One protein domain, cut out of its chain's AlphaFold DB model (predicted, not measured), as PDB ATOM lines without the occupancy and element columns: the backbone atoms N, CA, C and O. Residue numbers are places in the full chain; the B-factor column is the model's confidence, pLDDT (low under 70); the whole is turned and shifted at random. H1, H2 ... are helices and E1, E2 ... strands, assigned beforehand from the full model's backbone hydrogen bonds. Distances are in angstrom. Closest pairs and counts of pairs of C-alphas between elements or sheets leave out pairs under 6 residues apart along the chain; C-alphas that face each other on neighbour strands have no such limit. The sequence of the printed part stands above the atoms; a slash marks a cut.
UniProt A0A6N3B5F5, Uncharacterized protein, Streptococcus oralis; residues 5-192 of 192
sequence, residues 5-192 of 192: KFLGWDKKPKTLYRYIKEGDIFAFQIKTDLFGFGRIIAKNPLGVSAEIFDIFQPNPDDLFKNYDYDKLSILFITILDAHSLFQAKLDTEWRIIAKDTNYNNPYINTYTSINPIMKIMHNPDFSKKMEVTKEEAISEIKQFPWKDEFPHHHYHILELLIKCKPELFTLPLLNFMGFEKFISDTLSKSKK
ATOM      1  N   LYS A   5       8.899  39.865  40.970       91.81
ATOM      2  CA  LYS A   5       9.957  39.451  41.887       91.81
ATOM      3  C   LYS A   5      10.981  38.595  41.152       91.81
ATOM      4  O   LYS A   5      10.775  37.392  40.975       91.81
ATOM      5  N   PHE A   6      12.106  39.202  40.792       91.19
ATOM      6  CA  PHE A   6      13.242  38.487  40.218       91.19
ATOM      7  C   PHE A   6      13.881  37.535  41.244       91.19
ATOM      8  O   PHE A   6      14.034  37.860  42.427       91.19
ATOM      9  N   LEU A   7      14.206  36.324  40.796       91.38
ATOM     10  CA  LEU A   7      14.871  35.294  41.590       91.38
ATOM     11  C   LEU A   7      16.285  35.022  41.075       91.38
ATOM     12  O   LEU A   7      17.164  34.808  41.904       91.38
ATOM     13  N   GLY A   8      16.470  35.049  39.755       89.38
ATOM     14  CA  GLY A   8      17.714  34.701  39.073       89.38
ATOM     15  C   GLY A   8      17.903  33.195  38.897       89.38
ATOM     16  O   GLY A   8      17.395  32.387  39.686       89.38
ATOM     17  N   TRP A   9      18.645  32.824  37.855       91.31
ATOM     18  CA  TRP A   9      18.925  31.429  37.498       91.31
ATOM     19  C   TRP A   9      19.551  30.614  38.639       91.31
ATOM     20  O   TRP A   9      19.185  29.453  38.861       91.31
ATOM     21  N   ASP A  10      20.456  31.226  39.403       88.00
ATOM     22  CA  ASP A  10      21.280  30.535  40.403       88.00
ATOM     23  C   ASP A  10      20.604  30.349  41.766       88.00
ATOM     24  O   ASP A  10      21.142  29.675  42.644       88.00
ATOM     25  N   LYS A  11      19.401  30.900  41.968       85.38
ATOM     26  CA  LYS A  11      18.765  30.896  43.292       85.38
ATOM     27  C   LYS A  11      18.458  29.497  43.808       85.38
ATOM     28  O   LYS A  11      18.830  29.148  44.928       85.38
ATOM     29  N   LYS A  12      17.657  28.740  43.057       82.19
ATOM     30  CA  LYS A  12      17.263  27.377  43.420       82.19
ATOM     31  C   LYS A  12      17.095  26.543  42.159       82.19
ATOM     32  O   LYS A  12      16.216  26.849  41.359       82.19
ATOM     33  N   PRO A  13      17.863  25.451  42.019       81.69
ATOM     34  CA  PRO A  13      17.745  24.595  40.856       81.69
ATOM     35  C   PRO A  13      16.380  23.904  40.811       81.69
ATOM     36  O   PRO A  13      15.781  23.836  39.750       81.69
ATOM     37  N   LYS A  14      15.879  23.391  41.941       89.31
ATOM     38  CA  LYS A  14      14.640  22.601  42.003       89.31
ATOM     39  C   LYS A  14      13.493  23.405  42.604       89.31
ATOM     40  O   LYS A  14      13.667  24.061  43.635       89.31
ATOM     41  N   THR A  15      12.308  23.270  42.015       90.50
ATOM     42  CA  THR A  15      11.055  23.805  42.564       90.50
ATOM     43  C   THR A  15      10.049  22.675  42.714       90.50
ATOM     44  O   THR A  15       9.700  22.016  41.743       90.50
ATOM     45  N   LEU A  16       9.580  22.439  43.943       92.25
ATOM     46  CA  LEU A  16       8.562  21.420  44.194       92.25
ATOM     47  C   LEU A  16       7.235  21.822  43.547       92.25
ATOM     48  O   LEU A  16       6.848  22.988  43.636       92.25
ATOM     49  N   TYR A  17       6.492  20.852  43.010       91.62
ATOM     50  CA  TYR A  17       5.222  21.104  42.312       91.62
ATOM     51  C   TYR A  17       4.229  21.942  43.140       91.62
ATOM     52  O   TYR A  17       3.592  22.875  42.644       91.62
ATOM     53  N   ARG A  18       4.147  21.686  44.451       91.19
ATOM     54  CA  ARG A  18       3.285  22.449  45.371       91.19
ATOM     55  C   ARG A  18       3.621  23.945  45.461       91.19
ATOM     56  O   ARG A  18       2.753  24.727  45.825       91.19
ATOM     57  N   TYR A  19       4.848  24.346  45.130       94.19
ATOM     58  CA  TYR A  19       5.310  25.737  45.204       94.19
ATOM     59  C   TYR A  19       5.242  26.497  43.882       94.19
ATOM     60  O   TYR A  19       5.404  27.717  43.904       94.19
ATOM     61  N   ILE A  20       4.994  25.798  42.776       95.38
ATOM     62  CA  ILE A  20       4.706  26.429  41.489       95.38
ATOM     63  C   ILE A  20       3.374  27.170  41.608       95.38
ATOM     64  O   ILE A  20       2.440  26.657  42.235       95.38
ATOM     65  N   LYS A  21       3.290  28.376  41.058       96.00
ATOM     66  CA  LYS A  21       2.086  29.215  41.065       96.00
ATOM     67  C   LYS A  21       1.861  29.849  39.700       96.00
ATOM     68  O   LYS A  21       2.794  29.961  38.915       96.00
ATOM     69  N   GLU A  22       0.632  30.283  39.454       96.62
ATOM     70  CA  GLU A  22       0.317  31.165  38.329       96.62
ATOM     71  C   GLU A  22       1.182  32.429  38.404       96.62
ATOM     72  O   GLU A  22       1.464  32.926  39.500       96.62
ATOM     73  N   GLY A  23       1.663  32.895  37.255       95.62
ATOM     74  CA  GLY A  23       2.591  34.022  37.170       95.62
ATOM     75  C   GLY A  23       4.054  33.678  37.463       95.62
ATOM     76  O   GLY A  23       4.920  34.539  37.303       95.62
ATOM     77  N   ASP A  24       4.379  32.441  37.860       96.62
ATOM     78  CA  ASP A  24       5.776  32.009  37.930       96.62
ATOM     79  C   ASP A  24       6.376  31.993  36.515       96.62
ATOM     80  O   ASP A  24       5.860  31.328  35.617       96.62
ATOM     81  N   ILE A  25       7.481  32.715  36.329       96.25
ATOM     82  CA  ILE A  25       8.227  32.780  35.069       96.25
ATOM     83  C   ILE A  25       9.413  31.832  35.172       96.25
ATOM     84  O   ILE A  25      10.168  31.859  36.153       96.25
ATOM     85  N   PHE A  26       9.590  31.003  34.151       97.00
ATOM     86  CA  PHE A  26      10.639  30.004  34.092       97.00
ATOM     87  C   PHE A  26      11.535  30.159  32.870       97.00
ATOM     88  O   PHE A  26      11.131  30.687  31.836       97.00
ATOM     89  N   ALA A  27      12.753  29.646  33.010       97.19
ATOM     90  CA  ALA A  27      13.660  29.374  31.908       97.19
ATOM     91  C   ALA A  27      13.914  27.874  31.808       97.19
ATOM     92  O   ALA A  27      13.929  27.166  32.823       97.19
ATOM     93  N   PHE A  28      14.148  27.412  30.586       96.75
ATOM     94  CA  PHE A  28      14.547  26.047  30.298       96.75
ATOM     95  C   PHE A  28      15.705  26.008  29.308       96.75
ATOM     96  O   PHE A  28      15.751  26.781  28.351       96.75
ATOM     97  N   GLN A  29      16.655  25.113  29.549       95.75
ATOM     98  CA  GLN A  29      17.848  24.984  28.723       95.75
ATOM     99  C   GLN A  29      17.562  24.127  27.487       95.75
ATOM    100  O   GLN A  29      17.109  22.992  27.610       95.75
ATOM    101  N   ILE A  30      17.838  24.671  26.299       95.44
ATOM    102  CA  ILE A  30      17.705  23.982  25.004       95.44
ATOM    103  C   ILE A  30      19.065  23.414  24.571       95.44
ATOM    104  O   ILE A  30      19.164  22.268  24.143       95.44
ATOM    105  N   LYS A  31      20.121  24.224  24.702       93.62
ATOM    106  CA  LYS A  31      21.536  23.843  24.543       93.62
ATOM    107  C   LYS A  31      22.400  24.686  25.487       93.62
ATOM    108  O   LYS A  31      21.859  25.554  26.167       93.62
ATOM    109  N   THR A  32      23.717  24.452  25.535       90.44
ATOM    110  CA  THR A  32      24.633  25.117  26.496       90.44
ATOM    111  C   THR A  32      24.385  26.621  26.623       90.44
ATOM    112  O   THR A  32      24.142  27.082  27.733       90.44
ATOM    113  N   ASP A  33      24.317  27.333  25.495       91.75
ATOM    114  CA  ASP A  33      24.133  28.791  25.435       91.75
ATOM    115  C   ASP A  33      22.818  29.173  24.738       91.75
ATOM    116  O   ASP A  33      22.775  30.068  23.890       91.75
ATOM    117  N   LEU A  34      21.740  28.436  25.005       95.25
ATOM    118  CA  LEU A  34      20.413  28.783  24.499       95.25
ATOM    119  C   LEU A  34      19.335  28.342  25.476       95.25
ATOM    120  O   LEU A  34      19.167  27.151  25.755       95.25
ATOM    121  N   PHE A  35      18.558  29.316  25.919       96.88
ATOM    122  CA  PHE A  35      17.449  29.133  26.831       96.88
ATOM    123  C   PHE A  35      16.162  29.605  26.178       96.88
ATOM    124  O   PHE A  35      16.139  30.633  25.498       96.88
ATOM    125  N   GLY A  36      15.100  28.838  26.399       97.44
ATOM    126  CA  GLY A  36      13.731  29.276  26.177       97.44
ATOM    127  C   GLY A  36      13.090  29.704  27.491       97.44
ATOM    128  O   GLY A  36      13.600  29.422  28.582       97.44
ATOM    129  N   PHE A  37      11.955  30.383  27.381       97.81
ATOM    130  CA  PHE A  37      11.266  30.976  28.519       97.81
ATOM    131  C   PHE A  37       9.767  30.735  28.447       97.81
ATOM    132  O   PHE A  37       9.205  30.519  27.372       97.81
ATOM    133  N   GLY A  38       9.116  30.806  29.599       97.38
ATOM    134  CA  GLY A  38       7.669  30.730  29.673       97.38
ATOM    135  C   GLY A  38       7.126  31.181  31.018       97.38
ATOM    136  O   GLY A  38       7.878  31.513  31.938       97.38
ATOM    137  N   ARG A  39       5.802  31.179  31.134       97.31
ATOM    138  CA  ARG A  39       5.086  31.539  32.361       97.31
ATOM    139  C   ARG A  39       3.992  30.527  32.646       97.31
ATOM    140  O   ARG A  39       3.308  30.040  31.749       97.31
ATOM    141  N   ILE A  40       3.852  30.187  33.919       98.12
ATOM    142  CA  ILE A  40       2.798  29.298  34.394       98.12
ATOM    143  C   ILE A  40       1.477  30.059  34.381       98.12
ATOM    144  O   ILE A  40       1.348  31.103  35.021       98.12
ATOM    145  N   ILE A  41       0.500  29.504  33.673       97.31
ATOM    146  CA  ILE A  41      -0.829  30.088  33.500       97.31
ATOM    147  C   ILE A  41      -1.790  29.543  34.557       97.31
ATOM    148  O   ILE A  41      -2.541  30.311  35.147       97.31
ATOM    149  N   ALA A  42      -1.770  28.225  34.778       97.88
ATOM    150  CA  ALA A  42      -2.671  27.533  35.697       97.88
ATOM    151  C   ALA A  42      -2.123  26.161  36.106       97.88
ATOM    152  O   ALA A  42      -1.345  25.542  35.375       97.88
ATOM    153  N   LYS A  43      -2.578  25.652  37.255       97.31
ATOM    154  CA  LYS A  43      -2.457  24.226  37.601       97.31
ATOM    155  C   LYS A  43      -3.673  23.465  37.100       97.31
ATOM    156  O   LYS A  43      -4.782  23.979  37.158       97.31
ATOM    157  N   ASN A  44      -3.463  22.223  36.691       96.88
ATOM    158  CA  ASN A  44      -4.532  21.323  36.271       96.88
ATOM    159  C   ASN A  44      -4.196  19.871  36.675       96.88
ATOM    160  O   ASN A  44      -3.101  19.613  37.188       96.88
ATOM    161  N   PRO A  45      -5.114  18.906  36.483       96.00
ATOM    162  CA  PRO A  45      -4.884  17.512  36.869       96.00
ATOM    163  C   PRO A  45      -3.687  16.827  36.186       96.00
ATOM    164  O   PRO A  45      -3.183  15.845  36.722       96.00
ATOM    165  N   LEU A  46      -3.229  17.327  35.033       96.62
ATOM    166  CA  LEU A  46      -2.102  16.765  34.279       96.62
ATOM    167  C   LEU A  46      -0.753  17.418  34.632       96.62
ATOM    168  O   LEU A  46       0.293  16.877  34.289       96.62
ATOM    169  N   GLY A  47      -0.754  18.557  35.329       96.81
ATOM    170  CA  GLY A  47       0.455  19.297  35.680       96.81
ATOM    171  C   GLY A  47       0.198  20.799  35.706       96.81
ATOM    172  O   GLY A  47      -0.545  21.304  36.550       96.81
ATOM    173  N   VAL A  48       0.839  21.532  34.798       98.12
ATOM    174  CA  VAL A  48       0.630  22.980  34.649       98.12
ATOM    175  C   VAL A  48       0.409  23.355  33.198       98.12
ATOM    176  O   VAL A  48       1.145  22.911  32.325       98.12
ATOM    177  N   SER A  49      -0.561  24.223  32.944       98.50
ATOM    178  CA  SER A  49      -0.652  24.930  31.671       98.50
ATOM    179  C   SER A  49       0.330  26.093  31.691       98.50
ATOM    180  O   SER A  49       0.388  26.845  32.671       98.50
ATOM    181  N   ALA A  50       1.099  26.247  30.622       98.38
ATOM    182  CA  ALA A  50       2.111  27.280  30.499       98.38
ATOM    183  C   ALA A  50       2.130  27.872  29.093       98.38
ATOM    184  O   ALA A  50       1.939  27.171  28.100       98.38
ATOM    185  N   GLU A  51       2.415  29.164  29.024       97.38
ATOM    186  CA  GLU A  51       2.820  29.821  27.787       97.38
ATOM    187  C   GLU A  51       4.326  29.678  27.610       97.38
ATOM    188  O   GLU A  51       5.093  29.819  28.566       97.38
ATOM    189  N   ILE A  52       4.735  29.416  26.375       98.31
ATOM    190  CA  ILE A  52       6.119  29.483  25.922       98.31
ATOM    191  C   ILE A  52       6.279  30.776  25.133       98.31
ATOM    192  O   ILE A  52       5.510  31.047  24.210       98.31
ATOM    193  N   PHE A  53       7.264  31.583  25.506       97.50
ATOM    194  CA  PHE A  53       7.539  32.862  24.862       97.50
ATOM    195  C   PHE A  53       8.311  32.675  23.557       97.50
ATOM    196  O   PHE A  53       9.169  31.800  23.449       97.50
ATOM    197  N   ASP A  54       8.049  33.542  22.579       97.06
ATOM    198  CA  ASP A  54       8.836  33.638  21.349       97.06
ATOM    199  C   ASP A  54      10.083  34.507  21.568       97.06
ATOM    200  O   ASP A  54      10.257  35.582  20.990       97.06
ATOM    201  N   ILE A  55      10.927  34.065  22.496       95.50
ATOM    202  CA  ILE A  55      12.200  34.698  22.816       95.50
ATOM    203  C   ILE A  55      13.182  33.647  23.310       95.50
ATOM    204  O   ILE A  55      12.839  32.766  24.099       95.50
ATOM    205  N   PHE A  56      14.426  33.770  22.858       95.94
ATOM    206  CA  PHE A  56      15.501  32.851  23.196       95.94
ATOM    207  C   PHE A  56      16.769  33.647  23.472       95.94
ATOM    208  O   PHE A  56      17.073  34.590  22.744       95.94
ATOM    209  N   GLN A  57      17.485  33.299  24.538       95.38
ATOM    210  CA  GLN A  57      18.655  34.052  25.000       95.38
ATOM    211  C   GLN A  57      19.793  33.111  25.400       95.38
ATOM    212  O   GLN A  57      19.526  31.985  25.827       95.38
ATOM    213  N   PRO A  58      21.056  33.563  25.307       94.12
ATOM    214  CA  PRO A  58      22.196  32.784  25.772       94.12
ATOM    215  C   PRO A  58      22.279  32.709  27.299       94.12
ATOM    216  O   PRO A  58      22.823  31.744  27.827       94.12
ATOM    217  N   ASN A  59      21.716  33.688  28.014       93.19
ATOM    218  CA  ASN A  59      21.662  33.705  29.471       93.19
ATOM    219  C   ASN A  59      20.211  33.901  29.966       93.19
ATOM    220  O   ASN A  59      19.525  34.809  29.489       93.19
ATOM    221  N   PRO A  60      19.732  33.101  30.939       92.19
ATOM    222  CA  PRO A  60      18.384  33.224  31.492       92.19
ATOM    223  C   PRO A  60      18.054  34.596  32.090       92.19
ATOM    224  O   PRO A  60      16.919  35.060  31.998       92.19
ATOM    225  N   ASP A  61      19.035  35.254  32.709       89.38
ATOM    226  CA  ASP A  61      18.817  36.518  33.414       89.38
ATOM    227  C   ASP A  61      18.687  37.712  32.451       89.38
ATOM    228  O   ASP A  61      18.237  38.788  32.852       89.38
ATOM    229  N   ASP A  62      19.044  37.538  31.175       89.75
ATOM    230  CA  ASP A  62      18.971  38.600  30.167       89.75
ATOM    231  C   ASP A  62      17.537  38.895  29.708       89.75
ATOM    232  O   ASP A  62      17.272  39.995  29.214       89.75
ATOM    233  N   LEU A  63      16.590  37.976  29.960       89.00
ATOM    234  CA  LEU A  63      15.160  38.183  29.703       89.00
ATOM    235  C   LEU A  63      14.663  39.497  30.323       89.00
ATOM    236  O   LEU A  63      13.994  40.281  29.660       89.00
ATOM    237  N   PHE A  64      15.024  39.757  31.582       86.94
ATOM    238  CA  PHE A  64      14.522  40.910  32.339       86.94
ATOM    239  C   PHE A  64      15.370  42.173  32.185       86.94
ATOM    240  O   PHE A  64      14.955  43.241  32.628       86.94
ATOM    241  N   LYS A  65      16.568  42.065  31.600       84.69
ATOM    242  CA  LYS A  65      17.441  43.224  31.357       84.69
ATOM    243  C   LYS A  65      17.089  43.923  30.052       84.69
ATOM    244  O   LYS A  65      17.122  45.147  29.983       84.69
ATOM    245  N   ASN A  66      16.775  43.130  29.032       79.38
ATOM    246  CA  ASN A  66      16.724  43.604  27.653       79.38
ATOM    247  C   ASN A  66      15.294  43.721  27.109       79.38
ATOM    248  O   ASN A  66      15.100  44.340  26.063       79.38
ATOM    249  N   TYR A  67      14.301  43.142  27.793       80.88
ATOM    250  CA  TYR A  67      12.932  43.049  27.292       80.88
ATOM    251  C   TYR A  67      11.898  43.461  28.334       80.88
ATOM    252  O   TYR A  67      12.038  43.214  29.531       80.88
ATOM    253  N   ASP A  68      10.823  44.063  27.835       83.44
ATOM    254  CA  ASP A  68       9.592  44.271  28.587       83.44
ATOM    255  C   ASP A  68       8.792  42.963  28.570       83.44
ATOM    256  O   ASP A  68       8.175  42.618  27.558       83.44
ATOM    257  N   TYR A  69       8.864  42.198  29.662       78.12
ATOM    258  CA  TYR A  69       8.304  40.846  29.704       78.12
ATOM    259  C   TYR A  69       6.775  40.823  29.516       78.12
ATOM    260  O   TYR A  69       6.237  39.824  29.039       78.12
ATOM    261  N   ASP A  70       6.082  41.924  29.826       76.75
ATOM    262  CA  ASP A  70       4.632  42.060  29.644       76.75
ATOM    263  C   ASP A  70       4.224  42.159  28.165       76.75
ATOM    264  O   ASP A  70       3.055  41.971  27.826       76.75
ATOM    265  N   LYS A  71       5.180  42.436  27.269       84.62
ATOM    266  CA  LYS A  71       4.960  42.576  25.820       84.62
ATOM    267  C   LYS A  71       5.537  41.425  25.001       84.62
ATOM    268  O   LYS A  71       5.592  41.525  23.775       84.62
ATOM    269  N   LEU A  72       6.000  40.358  25.648       89.62
ATOM    270  CA  LEU A  72       6.556  39.215  24.934       89.62
ATOM    271  C   LEU A  72       5.472  38.505  24.126       89.62
ATOM    272  O   LEU A  72       4.396  38.185  24.631       89.62
ATOM    273  N   SER A  73       5.789  38.225  22.865       94.25
ATOM    274  CA  SER A  73       4.960  37.376  22.020       94.25
ATOM    275  C   SER A  73       4.919  35.957  22.582       94.25
ATOM    276  O   SER A  73       5.942  35.405  22.993       94.25
ATOM    277  N   ILE A  74       3.735  35.350  22.567       96.31
ATOM    278  CA  ILE A  74       3.547  33.950  22.946       96.31
ATOM    279  C   ILE A  74       3.739  33.081  21.705       96.31
ATOM    280  O   ILE A  74       3.057  33.285  20.702       96.31
ATOM    281  N   LEU A  75       4.648  32.109  21.780       97.56
ATOM    282  CA  LEU A  75       4.868  31.139  20.712       97.56
ATOM    283  C   LEU A  75       3.753  30.087  20.700       97.56
ATOM    284  O   LEU A  75       3.138  29.842  19.667       97.56
ATOM    285  N   PHE A  76       3.471  29.490  21.860       98.06
ATOM    286  CA  PHE A  76       2.342  28.582  22.062       98.06
ATOM    287  C   PHE A  76       2.003  28.406  23.548       98.06
ATOM    288  O   PHE A  76       2.789  28.754  24.426       98.06
ATOM    289  N   ILE A  77       0.828  27.831  23.820       98.25
ATOM    290  CA  ILE A  77       0.386  27.406  25.154       98.25
ATOM    291  C   ILE A  77       0.289  25.887  25.153       98.25
ATOM    292  O   ILE A  77      -0.260  25.316  24.213       98.25
ATOM    293  N   THR A  78       0.815  25.238  26.188       98.50
ATOM    294  CA  THR A  78       0.773  23.779  26.316       98.50
ATOM    295  C   THR A  78       0.749  23.334  27.778       98.50
ATOM    296  O   THR A  78       0.905  24.147  28.692       98.50
ATOM    297  N   ILE A  79       0.545  22.038  28.006       98.62
ATOM    298  CA  ILE A  79       0.562  21.423  29.334       98.62
ATOM    299  C   ILE A  79       1.937  20.811  29.574       98.62
ATOM    300  O   ILE A  79       2.397  19.978  28.804       98.62
ATOM    301  N   LEU A  80       2.574  21.188  30.676       98.31
ATOM    302  CA  LEU A  80       3.883  20.708  31.089       98.31
ATOM    303  C   LEU A  80       3.762  19.667  32.206       98.31
ATOM    304  O   LEU A  80       3.034  19.881  33.185       98.31
ATOM    305  N   ASP A  81       4.563  18.598  32.121       96.94
ATOM    306  CA  ASP A  81       4.826  17.732  33.275       96.94
ATOM    307  C   ASP A  81       5.703  18.484  34.287       96.94
ATOM    308  O   ASP A  81       6.936  18.407  34.303       96.94
ATOM    309  N   ALA A  82       5.051  19.240  35.162       95.56
ATOM    310  CA  ALA A  82       5.745  20.067  36.130       95.56
ATOM    311  C   ALA A  82       6.591  19.261  37.128       95.56
ATOM    312  O   ALA A  82       7.586  19.781  37.647       95.56
ATOM    313  N   HIS A  83       6.209  18.015  37.421       93.06
ATOM    314  CA  HIS A  83       6.974  17.171  38.329       93.06
ATOM    315  C   HIS A  83       8.301  16.770  37.680       93.06
ATOM    316  O   HIS A  83       9.365  16.992  38.267       93.06
ATOM    317  N   SER A  84       8.243  16.233  36.463       93.56
ATOM    318  CA  SER A  84       9.426  15.769  35.736       93.56
ATOM    319  C   SER A  84      10.382  16.919  35.406       93.56
ATOM    320  O   SER A  84      11.592  16.789  35.611       93.56
ATOM    321  N   LEU A  85       9.840  18.072  35.002       96.25
ATOM    322  CA  LEU A  85      10.625  19.235  34.580       96.25
ATOM    323  C   LEU A  85      11.231  20.018  35.759       96.25
ATOM    324  O   LEU A  85      12.447  20.172  35.838       96.25
ATOM    325  N   PHE A  86      10.419  20.500  36.709       95.06
ATOM    326  CA  PHE A  86      10.891  21.447  37.736       95.06
ATOM    327  C   PHE A  86      11.408  20.786  39.021       95.06
ATOM    328  O   PHE A  86      12.224  21.376  39.743       95.06
ATOM    329  N   GLN A  87      10.911  19.588  39.345       92.81
ATOM    330  CA  GLN A  87      11.201  18.915  40.612       92.81
ATOM    331  C   GLN A  87      12.206  17.772  40.439       92.81
ATOM    332  O   GLN A  87      13.248  17.769  41.105       92.81
ATOM    333  N   ALA A  88      11.893  16.804  39.577       90.44
ATOM    334  CA  ALA A  88      12.725  15.627  39.366       90.44
ATOM    335  C   ALA A  88      13.981  15.954  38.551       90.44
ATOM    336  O   ALA A  88      15.053  15.463  38.907       90.44
ATOM    337  N   LYS A  89      13.862  16.851  37.558       85.62
ATOM    338  CA  LYS A  89      14.925  17.225  36.613       85.62
ATOM    339  C   LYS A  89      15.470  16.028  35.843       85.62
ATOM    340  O   LYS A  89      16.656  15.722  35.922       85.62
ATOM    341  N   LEU A  90      14.577  15.314  35.165       81.38
ATOM    342  CA  LEU A  90      14.940  14.067  34.489       81.38
ATOM    343  C   LEU A  90      15.799  14.284  33.233       81.38
ATOM    344  O   LEU A  90      16.617  13.424  32.928       81.38
ATOM    345  N   ASP A  91      15.638  15.423  32.553       82.81
ATOM    346  CA  ASP A  91      16.266  15.693  31.254       82.81
ATOM    347  C   ASP A  91      17.300  16.829  31.340       82.81
ATOM    348  O   ASP A  91      18.502  16.603  31.465       82.81
ATOM    349  N   THR A  92      16.824  18.075  31.284       90.31
ATOM    350  CA  THR A  92      17.634  19.296  31.270       90.31
ATOM    351  C   THR A  92      17.178  20.267  32.354       90.31
ATOM    352  O   THR A  92      16.283  19.993  33.160       90.31
ATOM    353  N   GLU A  93      17.822  21.427  32.406       93.44
ATOM    354  CA  GLU A  93      17.562  22.425  33.427       93.44
ATOM    355  C   GLU A  93      16.296  23.234  33.135       93.44
ATOM    356  O   GLU A  93      16.244  23.997  32.176       93.44
ATOM    357  N   TRP A  94      15.310  23.115  34.027       96.56
ATOM    358  CA  TRP A  94      14.114  23.956  34.095       96.56
ATOM    359  C   TRP A  94      14.057  24.636  35.460       96.56
ATOM    360  O   TRP A  94      14.154  23.968  36.497       96.56
ATOM    361  N   ARG A  95      13.918  25.965  35.491       96.31
ATOM    362  CA  ARG A  95      13.966  26.741  36.742       96.31
ATOM    363  C   ARG A  95      12.975  27.891  36.736       96.31
ATOM    364  O   ARG A  95      12.866  28.604  35.746       96.31
ATOM    365  N   ILE A  96      12.316  28.117  37.874       96.31
ATOM    366  CA  ILE A  96      11.563  29.353  38.118       96.31
ATOM    367  C   ILE A  96      12.569  30.474  38.412       96.31
ATOM    368  O   ILE A  96      13.287  30.405  39.411       96.31
ATOM    369  N   ILE A  97      12.605  31.500  37.563       95.56
ATOM    370  CA  ILE A  97      13.588  32.597  37.607       95.56
ATOM    371  C   ILE A  97      12.983  33.944  38.012       95.56
ATOM    372  O   ILE A  97      13.710  34.848  38.429       95.56
ATOM    373  N   ALA A  98      11.659  34.078  37.961       94.56
ATOM    374  CA  ALA A  98      10.940  35.215  38.520       94.56
ATOM    375  C   ALA A  98       9.500  34.832  38.876       94.56
ATOM    376  O   ALA A  98       9.031  33.739  38.560       94.56
ATOM    377  N   LYS A  99       8.806  35.731  39.571       94.38
ATOM    378  CA  LYS A  99       7.390  35.587  39.915       94.38
ATOM    379  C   LYS A  99       6.681  36.903  39.658       94.38
ATOM    380  O   LYS A  99       7.066  37.899  40.265       94.38
ATOM    381  N   ASP A 100       5.660  36.901  38.820       93.19
ATOM    382  CA  ASP A 100       4.741  38.026  38.700       93.19
ATOM    383  C   ASP A 100       3.582  37.834  39.682       93.19
ATOM    384  O   ASP A 100       2.702  36.998  39.484       93.19
ATOM    385  N   THR A 101       3.601  38.578  40.790       90.38
ATOM    386  CA  THR A 101       2.605  38.405  41.860       90.38
ATOM    387  C   THR A 101       1.231  38.960  41.513       90.38
ATOM    388  O   THR A 101       0.282  38.664  42.235       90.38
ATOM    389  N   ASN A 102       1.130  39.765  40.454       91.00
ATOM    390  CA  ASN A 102      -0.123  40.366  40.005       91.00
ATOM    391  C   ASN A 102      -0.594  39.766  38.677       91.00
ATOM    392  O   ASN A 102      -1.497  40.322  38.051       91.00
ATOM    393  N   TYR A 103       0.008  38.653  38.248       92.06
ATOM    394  CA  TYR A 103      -0.404  37.972  37.034       92.06
ATOM    395  C   TYR A 103      -1.883  37.596  37.116       92.06
ATOM    396  O   TYR A 103      -2.332  36.958  38.069       92.06
ATOM    397  N   ASN A 104      -2.623  37.991  36.086       91.38
ATOM    398  CA  ASN A 104      -4.001  37.591  35.884       91.38
ATOM    399  C   ASN A 104      -4.073  36.795  34.586       91.38
ATOM    400  O   ASN A 104      -3.738  37.319  33.524       91.38
ATOM    401  N   ASN A 105      -4.497  35.539  34.682       92.94
ATOM    402  CA  ASN A 105      -4.589  34.631  33.551       92.94
ATOM    403  C   ASN A 105      -5.625  35.143  32.522       92.94
ATOM    404  O   ASN A 105      -6.828  35.100  32.794       92.94
ATOM    405  N   PRO A 106      -5.211  35.581  31.315       93.94
ATOM    406  CA  PRO A 106      -6.146  36.090  30.310       93.94
ATOM    407  C   PRO A 106      -6.914  34.966  29.592       93.94
ATOM    408  O   PRO A 106      -7.879  35.228  28.878       93.94
ATOM    409  N   TYR A 107      -6.515  33.708  29.792       96.00
ATOM    410  CA  TYR A 107      -7.017  32.530  29.089       96.00
ATOM    411  C   TYR A 107      -8.085  31.760  29.878       96.00
ATOM    412  O   TYR A 107      -8.485  30.673  29.468       96.00
ATOM    413  N   ILE A 108      -8.608  32.311  30.981       95.31
ATOM    414  CA  ILE A 108      -9.669  31.669  31.788       95.31
ATOM    415  C   ILE A 108     -10.914  31.284  30.970       95.31
ATOM    416  O   ILE A 108     -11.636  30.358  31.336       95.31
ATOM    417  N   ASN A 109     -11.164  31.984  29.859       96.50
ATOM    418  CA  ASN A 109     -12.298  31.779  28.956       96.50
ATOM    419  C   ASN A 109     -11.878  31.215  27.588       96.50
ATOM    420  O   ASN A 109     -12.681  31.222  26.659       96.50
ATOM    421  N   THR A 110     -10.635  30.757  27.450       96.94
ATOM    422  CA  THR A 110     -10.073  30.263  26.191       96.94
ATOM    423  C   THR A 110      -9.743  28.788  26.329       96.94
ATOM    424  O   THR A 110      -9.095  28.388  27.290       96.94
ATOM    425  N   TYR A 111     -10.158  27.977  25.358       97.88
ATOM    426  CA  TYR A 111      -9.788  26.567  25.304       97.88
ATOM    427  C   TYR A 111      -8.384  26.422  24.712       97.88
ATOM    428  O   TYR A 111      -8.133  26.824  23.572       97.88
ATOM    429  N   THR A 112      -7.456  25.899  25.510       97.81
ATOM    430  CA  THR A 112      -6.022  25.831  25.190       97.81
ATOM    431  C   THR A 112      -5.524  24.408  24.967       97.81
ATOM    432  O   THR A 112      -4.471  24.247  24.359       97.81
ATOM    433  N   SER A 113      -6.266  23.396  25.423       98.25
ATOM    434  CA  SER A 113      -5.953  21.981  25.210       98.25
ATOM    435  C   SER A 113      -7.155  21.207  24.680       98.25
ATOM    436  O   SER A 113      -8.302  21.618  24.865       98.25
ATOM    437  N   ILE A 114      -6.881  20.101  23.993       98.44
ATOM    438  CA  ILE A 114      -7.859  19.268  23.298       98.44
ATOM    439  C   ILE A 114      -7.522  17.800  23.543       98.44
ATOM    440  O   ILE A 114      -6.420  17.347  23.243       98.44
ATOM    441  N   ASN A 115      -8.500  17.039  24.024       97.94
ATOM    442  CA  ASN A 115      -8.407  15.597  24.178       97.94
ATOM    443  C   ASN A 115      -9.279  14.894  23.120       97.94
ATOM    444  O   ASN A 115     -10.507  14.847  23.262       97.94
ATOM    445  N   PRO A 116      -8.688  14.303  22.065       96.94
ATOM    446  CA  PRO A 116      -9.449  13.694  20.974       96.94
ATOM    447  C   PRO A 116     -10.134  12.379  21.375       96.94
ATOM    448  O   PRO A 116     -11.094  11.959  20.727       96.94
ATOM    449  N   ILE A 117      -9.655  11.711  22.432       96.56
ATOM    450  CA  ILE A 117     -10.252  10.472  22.948       96.56
ATOM    451  C   ILE A 117     -11.521  10.805  23.730       96.56
ATOM    452  O   ILE A 117     -12.565  10.192  23.511       96.56
ATOM    453  N   MET A 118     -11.425  11.797  24.612       97.00
ATOM    454  CA  MET A 118     -12.535  12.251  25.445       97.00
ATOM    455  C   MET A 118     -13.486  13.204  24.718       97.00
ATOM    456  O   MET A 118     -14.567  13.455  25.244       97.00
ATOM    457  N   LYS A 119     -13.124  13.688  23.519       98.12
ATOM    458  CA  LYS A 119     -13.945  14.590  22.691       98.12
ATOM    459  C   LYS A 119     -14.256  15.912  23.395       98.12
ATOM    460  O   LYS A 119     -15.375  16.420  23.343       98.12
ATOM    461  N   ILE A 120     -13.255  16.453  24.082       98.12
ATOM    462  CA  ILE A 120     -13.384  17.672  24.880       98.12
ATOM    463  C   ILE A 120     -12.178  18.580  24.697       98.12
ATOM    464  O   ILE A 120     -11.062  18.115  24.482       98.12
ATOM    465  N   MET A 121     -12.417  19.878  24.825       98.31
ATOM    466  CA  MET A 121     -11.386  20.886  25.012       98.31
ATOM    467  C   MET A 121     -11.453  21.445  26.427       98.31
ATOM    468  O   MET A 121     -12.554  21.584  26.965       98.31
ATOM    469  N   HIS A 122     -10.311  21.842  26.984       98.62
ATOM    470  CA  HIS A 122     -10.232  22.487  28.291       98.62
ATOM    471  C   HIS A 122      -9.579  23.864  28.216       98.62
ATOM    472  O   HIS A 122      -8.706  24.140  27.386       98.62
ATOM    473  N   ASN A 123     -10.025  24.748  29.106       98.44
ATOM    474  CA  ASN A 123      -9.266  25.942  29.457       98.44
ATOM    475  C   ASN A 123      -8.069  25.560  30.366       98.44
ATOM    476  O   ASN A 123      -7.990  24.420  30.826       98.44
ATOM    477  N   PRO A 124      -7.127  26.476  30.658       98.19
ATOM    478  CA  PRO A 124      -5.854  26.123  31.295       98.19
ATOM    479  C   PRO A 124      -5.934  25.396  32.646       98.19
ATOM    480  O   PRO A 124      -5.042  24.597  32.942       98.19
ATOM    481  N   ASP A 125      -6.949  25.686  33.463       97.62
ATOM    482  CA  ASP A 125      -7.168  25.098  34.795       97.62
ATOM    483  C   ASP A 125      -8.187  23.942  34.794       97.62
ATOM    484  O   ASP A 125      -8.467  23.358  35.841       97.62
ATOM    485  N   PHE A 126      -8.729  23.606  33.619       97.62
ATOM    486  CA  PHE A 126      -9.738  22.570  33.386       97.62
ATOM    487  C   PHE A 126     -11.087  22.846  34.078       97.62
ATOM    488  O   PHE A 126     -11.941  21.959  34.158       97.62
ATOM    489  N   SER A 127     -11.329  24.071  34.556       97.69
ATOM    490  CA  SER A 127     -12.621  24.456  35.142       97.69
ATOM    491  C   SER A 127     -13.726  24.608  34.094       97.69
ATOM    492  O   SER A 127     -14.913  24.498  34.416       97.69
ATOM    493  N   LYS A 128     -13.351  24.831  32.830       98.06
ATOM    494  CA  LYS A 128     -14.259  24.913  31.687       98.06
ATOM    495  C   LYS A 128     -13.921  23.846  30.671       98.06
ATOM    496  O   LYS A 128     -12.758  23.590  30.368       98.06
ATOM    497  N   LYS A 129     -14.981  23.287  30.097       97.56
ATOM    498  CA  LYS A 129     -14.896  22.290  29.042       97.56
ATOM    499  C   LYS A 129     -15.898  22.571  27.938       97.56
ATOM    500  O   LYS A 129     -16.980  23.095  28.199       97.56
ATOM    501  N   MET A 130     -15.535  22.175  26.730       97.75
ATOM    502  CA  MET A 130     -16.382  22.235  25.545       97.75
ATOM    503  C   MET A 130     -16.284  20.909  24.808       97.75
ATOM    504  O   MET A 130     -15.188  20.385  24.634       97.75
ATOM    505  N   GLU A 131     -17.423  20.362  24.397       98.12
ATOM    506  CA  GLU A 131     -17.453  19.162  23.563       98.12
ATOM    507  C   GLU A 131     -16.991  19.491  22.141       98.12
ATOM    508  O   GLU A 131     -17.278  20.564  21.612       98.12
ATOM    509  N   VAL A 132     -16.270  18.559  21.526       98.00
ATOM    510  CA  VAL A 132     -15.748  18.665  20.158       98.00
ATOM    511  C   VAL A 132     -15.817  17.296  19.494       98.00
ATOM    512  O   VAL A 132     -15.697  16.269  20.162       98.00
ATOM    513  N   THR A 133     -16.003  17.226  18.177       98.19
ATOM    514  CA  THR A 133     -15.923  15.926  17.496       98.19
ATOM    515  C   THR A 133     -14.489  15.388  17.503       98.19
ATOM    516  O   THR A 133     -13.510  16.119  17.659       98.19
ATOM    517  N   LYS A 134     -14.331  14.073  17.324       97.62
ATOM    518  CA  LYS A 134     -12.991  13.471  17.275       97.62
ATOM    519  C   LYS A 134     -12.220  13.962  16.047       97.62
ATOM    520  O   LYS A 134     -11.012  14.168  16.112       97.62
ATOM    521  N   GLU A 135     -12.920  14.139  14.936       97.69
ATOM    522  CA  GLU A 135     -12.384  14.575  13.654       97.69
ATOM    523  C   GLU A 135     -11.880  16.019  13.731       97.69
ATOM    524  O   GLU A 135     -10.743  16.284  13.334       97.69
ATOM    525  N   GLU A 136     -12.675  16.925  14.309       97.12
ATOM    526  CA  GLU A 136     -12.267  18.310  14.578       97.12
ATOM    527  C   GLU A 136     -11.065  18.352  15.524       97.12
ATOM    528  O   GLU A 136     -10.062  18.984  15.198       97.12
ATOM    529  N   ALA A 137     -11.109  17.605  16.635       97.69
ATOM    530  CA  ALA A 137     -10.011  17.546  17.596       97.69
ATOM    531  C   ALA A 137      -8.693  17.084  16.953       97.69
ATOM    532  O   ALA A 137      -7.651  17.714  17.127       97.69
ATOM    533  N   ILE A 138      -8.732  16.008  16.159       97.75
ATOM    534  CA  ILE A 138      -7.554  15.502  15.439       97.75
ATOM    535  C   ILE A 138      -7.062  16.527  14.411       97.75
ATOM    536  O   ILE A 138      -5.850  16.698  14.258       97.75
ATOM    537  N   SER A 139      -7.968  17.182  13.681       97.56
ATOM    538  CA  SER A 139      -7.579  18.189  12.692       97.56
ATOM    539  C   SER A 139      -6.892  19.380  13.350       97.56
ATOM    540  O   SER A 139      -5.874  19.861  12.850       97.56
ATOM    541  N   GLU A 140      -7.416  19.830  14.486       96.81
ATOM    542  CA  GLU A 140      -6.872  20.970  15.207       96.81
ATOM    543  C   GLU A 140      -5.511  20.651  15.823       96.81
ATOM    544  O   GLU A 140      -4.584  21.444  15.675       96.81
ATOM    545  N   ILE A 141      -5.334  19.462  16.405       97.25
ATOM    546  CA  ILE A 141      -4.034  19.004  16.925       97.25
ATOM    547  C   ILE A 141      -3.002  18.868  15.797       97.25
ATOM    548  O   ILE A 141      -1.845  19.252  15.959       97.25
ATOM    549  N   LYS A 142      -3.388  18.383  14.611       95.69
ATOM    550  CA  LYS A 142      -2.466  18.338  13.458       95.69
ATOM    551  C   LYS A 142      -1.948  19.730  13.087       95.69
ATOM    552  O   LYS A 142      -0.753  19.890  12.804       95.69
ATOM    553  N   GLN A 143      -2.830  20.729  13.106       95.31
ATOM    554  CA  GLN A 143      -2.470  22.117  12.830       95.31
ATOM    555  C   GLN A 143      -1.654  22.731  13.979       95.31
ATOM    556  O   GLN A 143      -0.610  23.336  13.731       95.31
ATOM    557  N   PHE A 144      -2.068  22.490  15.223       96.69
ATOM    558  CA  PHE A 144      -1.514  23.063  16.450       96.69
ATOM    559  C   PHE A 144      -1.169  21.961  17.472       96.69
ATOM    560  O   PHE A 144      -1.912  21.760  18.434       96.69
ATOM    561  N   PRO A 145      -0.042  21.238  17.314       96.50
ATOM    562  CA  PRO A 145       0.248  20.058  18.136       96.50
ATOM    563  C   PRO A 145       0.399  20.347  19.623       96.50
ATOM    564  O   PRO A 145       0.118  19.488  20.445       96.50
ATOM    565  N   TRP A 146       0.783  21.573  19.979       97.50
ATOM    566  CA  TRP A 146       0.876  22.014  21.370       97.50
ATOM    567  C   TRP A 146      -0.472  22.037  22.103       97.50
ATOM    568  O   TRP A 146      -0.472  22.099  23.332       97.50
ATOM    569  N   LYS A 147      -1.598  21.988  21.370       97.88
ATOM    570  CA  LYS A 147      -2.945  21.854  21.939       97.88
ATOM    571  C   LYS A 147      -3.282  20.425  22.359       97.88
ATOM    572  O   LYS A 147      -4.309  20.243  23.003       97.88
ATOM    573  N   ASP A 148      -2.489  19.422  21.994       97.88
ATOM    574  CA  ASP A 148      -2.764  18.055  22.431       97.88
ATOM    575  C   ASP A 148      -2.700  17.963  23.963       97.88
ATOM    576  O   ASP A 148      -1.764  18.444  24.610       97.88
ATOM    577  N   GLU A 149      -3.747  17.404  24.561       97.44
ATOM    578  CA  GLU A 149      -3.950  17.400  26.004       97.44
ATOM    579  C   GLU A 149      -3.186  16.261  26.678       97.44
ATOM    580  O   GLU A 149      -3.748  15.248  27.098       97.44
ATOM    581  N   PHE A 150      -1.877  16.445  26.814       96.38
ATOM    582  CA  PHE A 150      -1.028  15.542  27.580       96.38
ATOM    583  C   PHE A 150       0.138  16.291  28.247       96.38
ATOM    584  O   PHE A 150       0.519  17.381  27.810       96.38
ATOM    585  N   PRO A 151       0.717  15.739  29.327       97.00
ATOM    586  CA  PRO A 151       1.809  16.392  30.040       97.00
ATOM    587  C   PRO A 151       3.133  16.295  29.262       97.00
ATOM    588  O   PRO A 151       3.780  15.244  29.191       97.00
ATOM    589  N   HIS A 152       3.561  17.419  28.685       97.81
ATOM    590  CA  HIS A 152       4.771  17.511  27.878       97.81
ATOM    591  C   HIS A 152       6.029  17.519  28.757       97.81
ATOM    592  O   HIS A 152       6.196  18.340  29.660       97.81
ATOM    593  N   HIS A 153       6.930  16.592  28.441       96.62
ATOM    594  CA  HIS A 153       8.317  16.525  28.920       96.62
ATOM    595  C   HIS A 153       9.268  17.322  28.015       96.62
ATOM    596  O   HIS A 153       8.860  17.817  26.965       96.62
ATOM    597  N   HIS A 154      10.554  17.401  28.374       97.06
ATOM    598  CA  HIS A 154      11.508  18.265  27.679       97.06
ATOM    599  C   HIS A 154      11.634  17.938  26.185       97.06
ATOM    600  O   HIS A 154      11.565  18.844  25.359       97.06
ATOM    601  N   TYR A 155      11.737  16.658  25.819       95.44
ATOM    602  CA  TYR A 155      11.853  16.261  24.413       95.44
ATOM    603  C   TYR A 155      10.609  16.617  23.583       95.44
ATOM    604  O   TYR A 155      10.744  16.972  22.415       95.44
ATOM    605  N   HIS A 156       9.412  16.593  24.181       96.88
ATOM    606  CA  HIS A 156       8.200  17.043  23.499       96.88
ATOM    607  C   HIS A 156       8.250  18.555  23.248       96.88
ATOM    608  O   HIS A 156       7.874  19.020  22.178       96.88
ATOM    609  N   ILE A 157       8.774  19.337  24.201       97.75
ATOM    610  CA  ILE A 157       8.983  20.778  24.002       97.75
ATOM    611  C   ILE A 157       9.999  21.031  22.888       97.75
ATOM    612  O   ILE A 157       9.767  21.901  22.054       97.75
ATOM    613  N   LEU A 158      11.078  20.246  22.811       97.06
ATOM    614  CA  LEU A 158      12.013  20.322  21.686       97.06
ATOM    615  C   LEU A 158      11.325  20.006  20.350       97.06
ATOM    616  O   LEU A 158      11.545  20.726  19.382       97.06
ATOM    617  N   GLU A 159      10.465  18.988  20.284       96.44
ATOM    618  CA  GLU A 159       9.689  18.664  19.078       96.44
ATOM    619  C   GLU A 159       8.768  19.815  18.647       96.44
ATOM    620  O   GLU A 159       8.765  20.209  17.477       96.44
ATOM    621  N   LEU A 160       8.040  20.411  19.595       97.31
ATOM    622  CA  LEU A 160       7.198  21.581  19.336       97.31
ATOM    623  C   LEU A 160       8.025  22.781  18.858       97.31
ATOM    624  O   LEU A 160       7.635  23.456  17.903       97.31
ATOM    625  N   LEU A 161       9.185  23.029  19.471       97.25
ATOM    626  CA  LEU A 161      10.103  24.087  19.050       97.25
ATOM    627  C   LEU A 161      10.676  23.829  17.658       97.25
ATOM    628  O   LEU A 161      10.757  24.767  16.879       97.25
ATOM    629  N   ILE A 162      11.019  22.590  17.298       95.69
ATOM    630  CA  ILE A 162      11.467  22.254  15.937       95.69
ATOM    631  C   ILE A 162      10.378  22.597  14.916       95.69
ATOM    632  O   ILE A 162      10.686  23.129  13.850       95.69
ATOM    633  N   LYS A 163       9.104  22.338  15.240       93.69
ATOM    634  CA  LYS A 163       7.979  22.680  14.358       93.69
ATOM    635  C   LYS A 163       7.773  24.193  14.225       93.69
ATOM    636  O   LYS A 163       7.462  24.659  13.133       93.69
ATOM    637  N   CYS A 164       7.908  24.945  15.316       94.81
ATOM    638  CA  CYS A 164       7.593  26.380  15.339       94.81
ATOM    639  C   CYS A 164       8.776  27.282  14.962       94.81
ATOM    640  O   CYS A 164       8.572  28.367  14.425       94.81
ATOM    641  N   LYS A 165       9.993  26.856  15.307       95.50
ATOM    642  CA  LYS A 165      11.253  27.608  15.247       95.50
ATOM    643  C   LYS A 165      12.415  26.700  14.802       95.50
ATOM    644  O   LYS A 165      13.391  26.528  15.545       95.50
ATOM    645  N   PRO A 166      12.334  26.069  13.612       93.38
ATOM    646  CA  PRO A 166      13.377  25.165  13.121       93.38
ATOM    647  C   PRO A 166      14.757  25.835  13.013       93.38
ATOM    648  O   PRO A 166      15.781  25.159  13.111       93.38
ATOM    649  N   GLU A 167      14.808  27.158  12.859       92.75
ATOM    650  CA  GLU A 167      16.031  27.959  12.810       92.75
ATOM    651  C   GLU A 167      16.857  27.934  14.106       92.75
ATOM    652  O   GLU A 167      18.044  28.249  14.067       92.75
ATOM    653  N   LEU A 168      16.288  27.511  15.241       92.56
ATOM    654  CA  LEU A 168      17.050  27.303  16.482       92.56
ATOM    655  C   LEU A 168      17.958  26.061  16.415       92.56
ATOM    656  O   LEU A 168      18.881  25.917  17.223       92.56
ATOM    657  N   PHE A 169      17.714  25.170  15.450       92.31
ATOM    658  CA  PHE A 169      18.321  23.842  15.345       92.31
ATOM    659  C   PHE A 169      19.203  23.720  14.094       92.31
ATOM    660  O   PHE A 169      19.016  22.852  13.239       92.31
ATOM    661  N   THR A 170      20.186  24.614  13.969       83.75
ATOM    662  CA  THR A 170      21.134  24.632  12.844       83.75
ATOM    663  C   THR A 170      22.236  23.583  12.983       83.75
ATOM    664  O   THR A 170      22.757  23.360  14.075       83.75
ATOM    665  N   LEU A 171      22.648  22.990  11.857       76.19
ATOM    666  CA  LEU A 171      23.788  22.071  11.802       76.19
ATOM    667  C   LEU A 171      25.138  22.818  11.930       76.19
ATOM    668  O   LEU A 171      25.258  23.923  11.399       76.19
ATOM    669  N   PRO A 172      26.170  22.199  12.538       83.19
ATOM    670  CA  PRO A 172      26.117  20.910  13.230       83.19
ATOM    671  C   PRO A 172      25.362  21.021  14.563       83.19
ATOM    672  O   PRO A 172      25.537  21.984  15.307       83.19
ATOM    673  N   LEU A 173      24.531  20.017  14.873       86.69
ATOM    674  CA  LEU A 173      23.870  19.930  16.176       86.69
ATOM    675  C   LEU A 173      24.917  19.551  17.214       86.69
ATOM    676  O   LEU A 173      25.320  18.396  17.310       86.69
ATOM    677  N   LEU A 174      25.377  20.549  17.955       86.06
ATOM    678  CA  LEU A 174      26.310  20.392  19.056       86.06
ATOM    679  C   LEU A 174      25.702  21.021  20.303       86.06
ATOM    680  O   LEU A 174      25.032  22.055  20.219       86.06
ATOM    681  N   ASN A 175      26.010  20.425  21.451       88.25
ATOM    682  CA  ASN A 175      25.704  20.958  22.774       88.25
ATOM    683  C   ASN A 175      24.209  20.967  23.144       88.25
ATOM    684  O   ASN A 175      23.810  21.721  24.028       88.25
ATOM    685  N   PHE A 176      23.385  20.115  22.530       91.00
ATOM    686  CA  PHE A 176      21.961  19.940  22.845       91.00
ATOM    687  C   PHE A 176      21.735  18.914  23.964       91.00
ATOM    688  O   PHE A 176      20.734  18.206  23.973       91.00
ATOM    689  N   MET A 177      22.662  18.822  24.919       89.62
ATOM    690  CA  MET A 177      22.491  18.042  26.152       89.62
ATOM    691  C   MET A 177      22.140  16.558  25.926       89.62
ATOM    692  O   MET A 177      21.423  15.965  26.725       89.62
ATOM    693  N   GLY A 178      22.628  15.949  24.840       90.50
ATOM    694  CA  GLY A 178      22.340  14.550  24.498       90.50
ATOM    695  C   GLY A 178      21.113  14.349  23.599       90.50
ATOM    696  O   GLY A 178      20.822  13.215  23.212       90.50
ATOM    697  N   PHE A 179      20.407  15.420  23.223       93.44
ATOM    698  CA  PHE A 179      19.257  15.374  22.314       93.44
ATOM    699  C   PHE A 179      19.638  15.510  20.830       93.44
ATOM    700  O   PHE A 179      18.752  15.528  19.979       93.44
ATOM    701  N   GLU A 180      20.924  15.557  20.470       93.94
ATOM    702  CA  GLU A 180      21.389  15.785  19.092       93.94
ATOM    703  C   GLU A 180      20.795  14.776  18.100       93.94
ATOM    704  O   GLU A 180      20.277  15.160  17.049       93.94
ATOM    705  N   LYS A 181      20.820  13.482  18.450       92.69
ATOM    706  CA  LYS A 181      20.256  12.422  17.602       92.69
ATOM    707  C   LYS A 181      18.742  12.578  17.449       92.69
ATOM    708  O   LYS A 181      18.239  12.513  16.333       92.69
ATOM    709  N   PHE A 182      18.038  12.829  18.554       94.06
ATOM    710  CA  PHE A 182      16.593  13.057  18.546       94.06
ATOM    711  C   PHE A 182      16.221  14.243  17.648       94.06
ATOM    712  O   PHE A 182      15.368  14.113  16.775       94.06
ATOM    713  N   ILE A 183      16.902  15.379  17.813       93.88
ATOM    714  CA  ILE A 183      16.664  16.591  17.022       93.88
ATOM    715  C   ILE A 183      16.933  16.323  15.538       93.88
ATOM    716  O   ILE A 183      16.117  16.695  14.694       93.88
ATOM    717  N   SER A 184      18.036  15.642  15.209       92.31
ATOM    718  CA  SER A 184      18.362  15.251  13.831       92.31
ATOM    719  C   SER A 184      17.257  14.391  13.206       92.31
ATOM    720  O   SER A 184      16.789  14.681  12.100       92.31
ATOM    721  N   ASP A 185      16.805  13.358  13.921       92.19
ATOM    722  CA  ASP A 185      15.750  12.456  13.456       92.19
ATOM    723  C   ASP A 185      14.427  13.215  13.250       92.19
ATOM    724  O   ASP A 185      13.766  13.041  12.222       92.19
ATOM    725  N   THR A 186      14.063  14.110  14.170       91.88
ATOM    726  CA  THR A 186      12.834  14.917  14.102       91.88
ATOM    727  C   THR A 186      12.872  15.939  12.961       91.88
ATOM    728  O   THR A 186      11.923  16.015  12.174       91.88
ATOM    729  N   LEU A 187      13.985  16.655  12.774       89.44
ATOM    730  CA  LEU A 187      14.175  17.567  11.638       89.44
ATOM    731  C   LEU A 187      14.048  16.833  10.298       89.44
ATOM    732  O   LEU A 187      13.429  17.351   9.366       89.44
ATOM    733  N   SER A 188      14.587  15.615  10.194       86.38
ATOM    734  CA  SER A 188      14.499  14.816   8.966       86.38
ATOM    735  C   SER A 188      13.063  14.411   8.612       86.38
ATOM    736  O   SER A 188      12.717  14.355   7.431       86.38
ATOM    737  N   LYS A 189      12.215  14.175   9.622       83.69
ATOM    738  CA  LYS A 189      10.789  13.865   9.448       83.69
ATOM    739  C   LYS A 189       9.981  15.100   9.063       83.69
ATOM    740  O   LYS A 189       9.087  14.979   8.243       83.69
ATOM    741  N   SER A 190      10.322  16.271   9.605       71.94
ATOM    742  CA  SER A 190       9.615  17.531   9.316       71.94
ATOM    743  C   SER A 190       9.780  18.039   7.876       71.94
ATOM    744  O   SER A 190       8.973  18.838   7.413       71.94
ATOM    745  N   LYS A 191      10.827  17.590   7.168       63.94
ATOM    746  CA  LYS A 191      11.117  17.959   5.769       63.94
ATOM    747  C   LYS A 191      10.432  17.058   4.732       63.94
ATOM    748  O   LYS A 191      10.612  17.298   3.539       63.94
ATOM    749  N   LYS A 192       9.732  16.008   5.164       50.28
ATOM    750  CA  LYS A 192       8.978  15.086   4.304       50.28
ATOM    751  C   LYS A 192       7.496  15.412   4.359       50.28
ATOM    752  O   LYS A 192       6.856  15.259   3.299       50.28
TER     753      LYS A 192
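This is residues 5 to 192 of the 192 residues of an uncharacterized protein of Streptococcus oralis (UniProt A0A6N3B5F5). A strongly twisted wall of five strands makes the larger of two lobes; it curls round the short helix H2, while H4 packs on the same face and H5 packs on H4 from outside. The smaller lobe is a little sheet of three short strands, E6, E7 and E8, with H3 over it. The 188 printed residues hold five named helices and eight named strands, in the order E1 E2 E3 H1 E4 H2 E5 E6 E7 E8 H3 H4 H5, a mixed class. Both sheets are antiparallel, in the orders E4 E3 E2 E1 E5 and E6 E7 E8. The whole is compact, with a radius of gyration of the C-alphas of 16.3 A and spans of 44 by 44 by 31 A.

E1, residues 24 to 31, begins at C-alpha 24 (5.776, 32.009, 37.930) and is 22.2 A long. E2, residues 34 to 44, spans 28.6 A and bends by 68 degrees at residue 41; E3, residues 47 to 57, spans 25.7 A and bends by 79 degrees at residue 54. H1 is residues 60 to 66, E4 74 to 80, H2 82 to 88 and E5 94 to 100, 17.5 A long. E6, residues 113 to 115, E7, 120 to 122, and E8, 129 to 131, are short. H3, residues 134 to 143, is 14.3 A long, H4, residues 154 to 164, 15.3 A, and H5, residues 180 to 190, 15.4 A, ending at C-alpha 190 (9.615, 17.531, 9.316).

E1, E2 and E3 form a meander, each strand the antiparallel neighbour of the one before, as do E6, E7 and E8. N 28 and O 36 of the hairpin E1 and E2 are 2.9 A apart, N 39 and O 51 of E2 and E3 3.0 A, N 50 and O 78 of E3 and E4 2.9 A, and N 27 and O 95 of E1 and E5 2.9 A, each within hydrogen-bond range. H2 and H4 are on the same face of this sheet, in two layers. H4 has a height over the sheet of 8.5 A. H1 is on this sheet too; its closest C-alpha pair with E1 is Ala 27 and Pro 60, 6.1 A. H4 and H5 touch, closest at the C-alphas of Ile 162 and Leu 187, 6.9 A, at a steep tilt of 39 degrees, the same way. N 115 and O 120 of E6 and E7 are 2.8 A apart, and N 121 and O 130 of E7 and E8 2.8 A. H3 lies over E6, at a height over its sheet of 9.2 A; the closest C-alphas are those of Ile 114 and Ala 137, 6.3 A. H3 and H4 are apart. In H3, H4 and H5 every O i to N i+4 pair is within hydrogen-bond range; in H2 2 of 3 are, and in H1 1 of 3, beside 1 of 4 O i to N i+3 pairs.

The C-alphas farthest apart, those of Asp 10 and Thr 133, are 46.1 A apart. The printed part has no cut. The links E5 to E6 and H4 to H5 are long. The mean pLDDT of the printed part is 93.4; residues 191 to 192 are under 70.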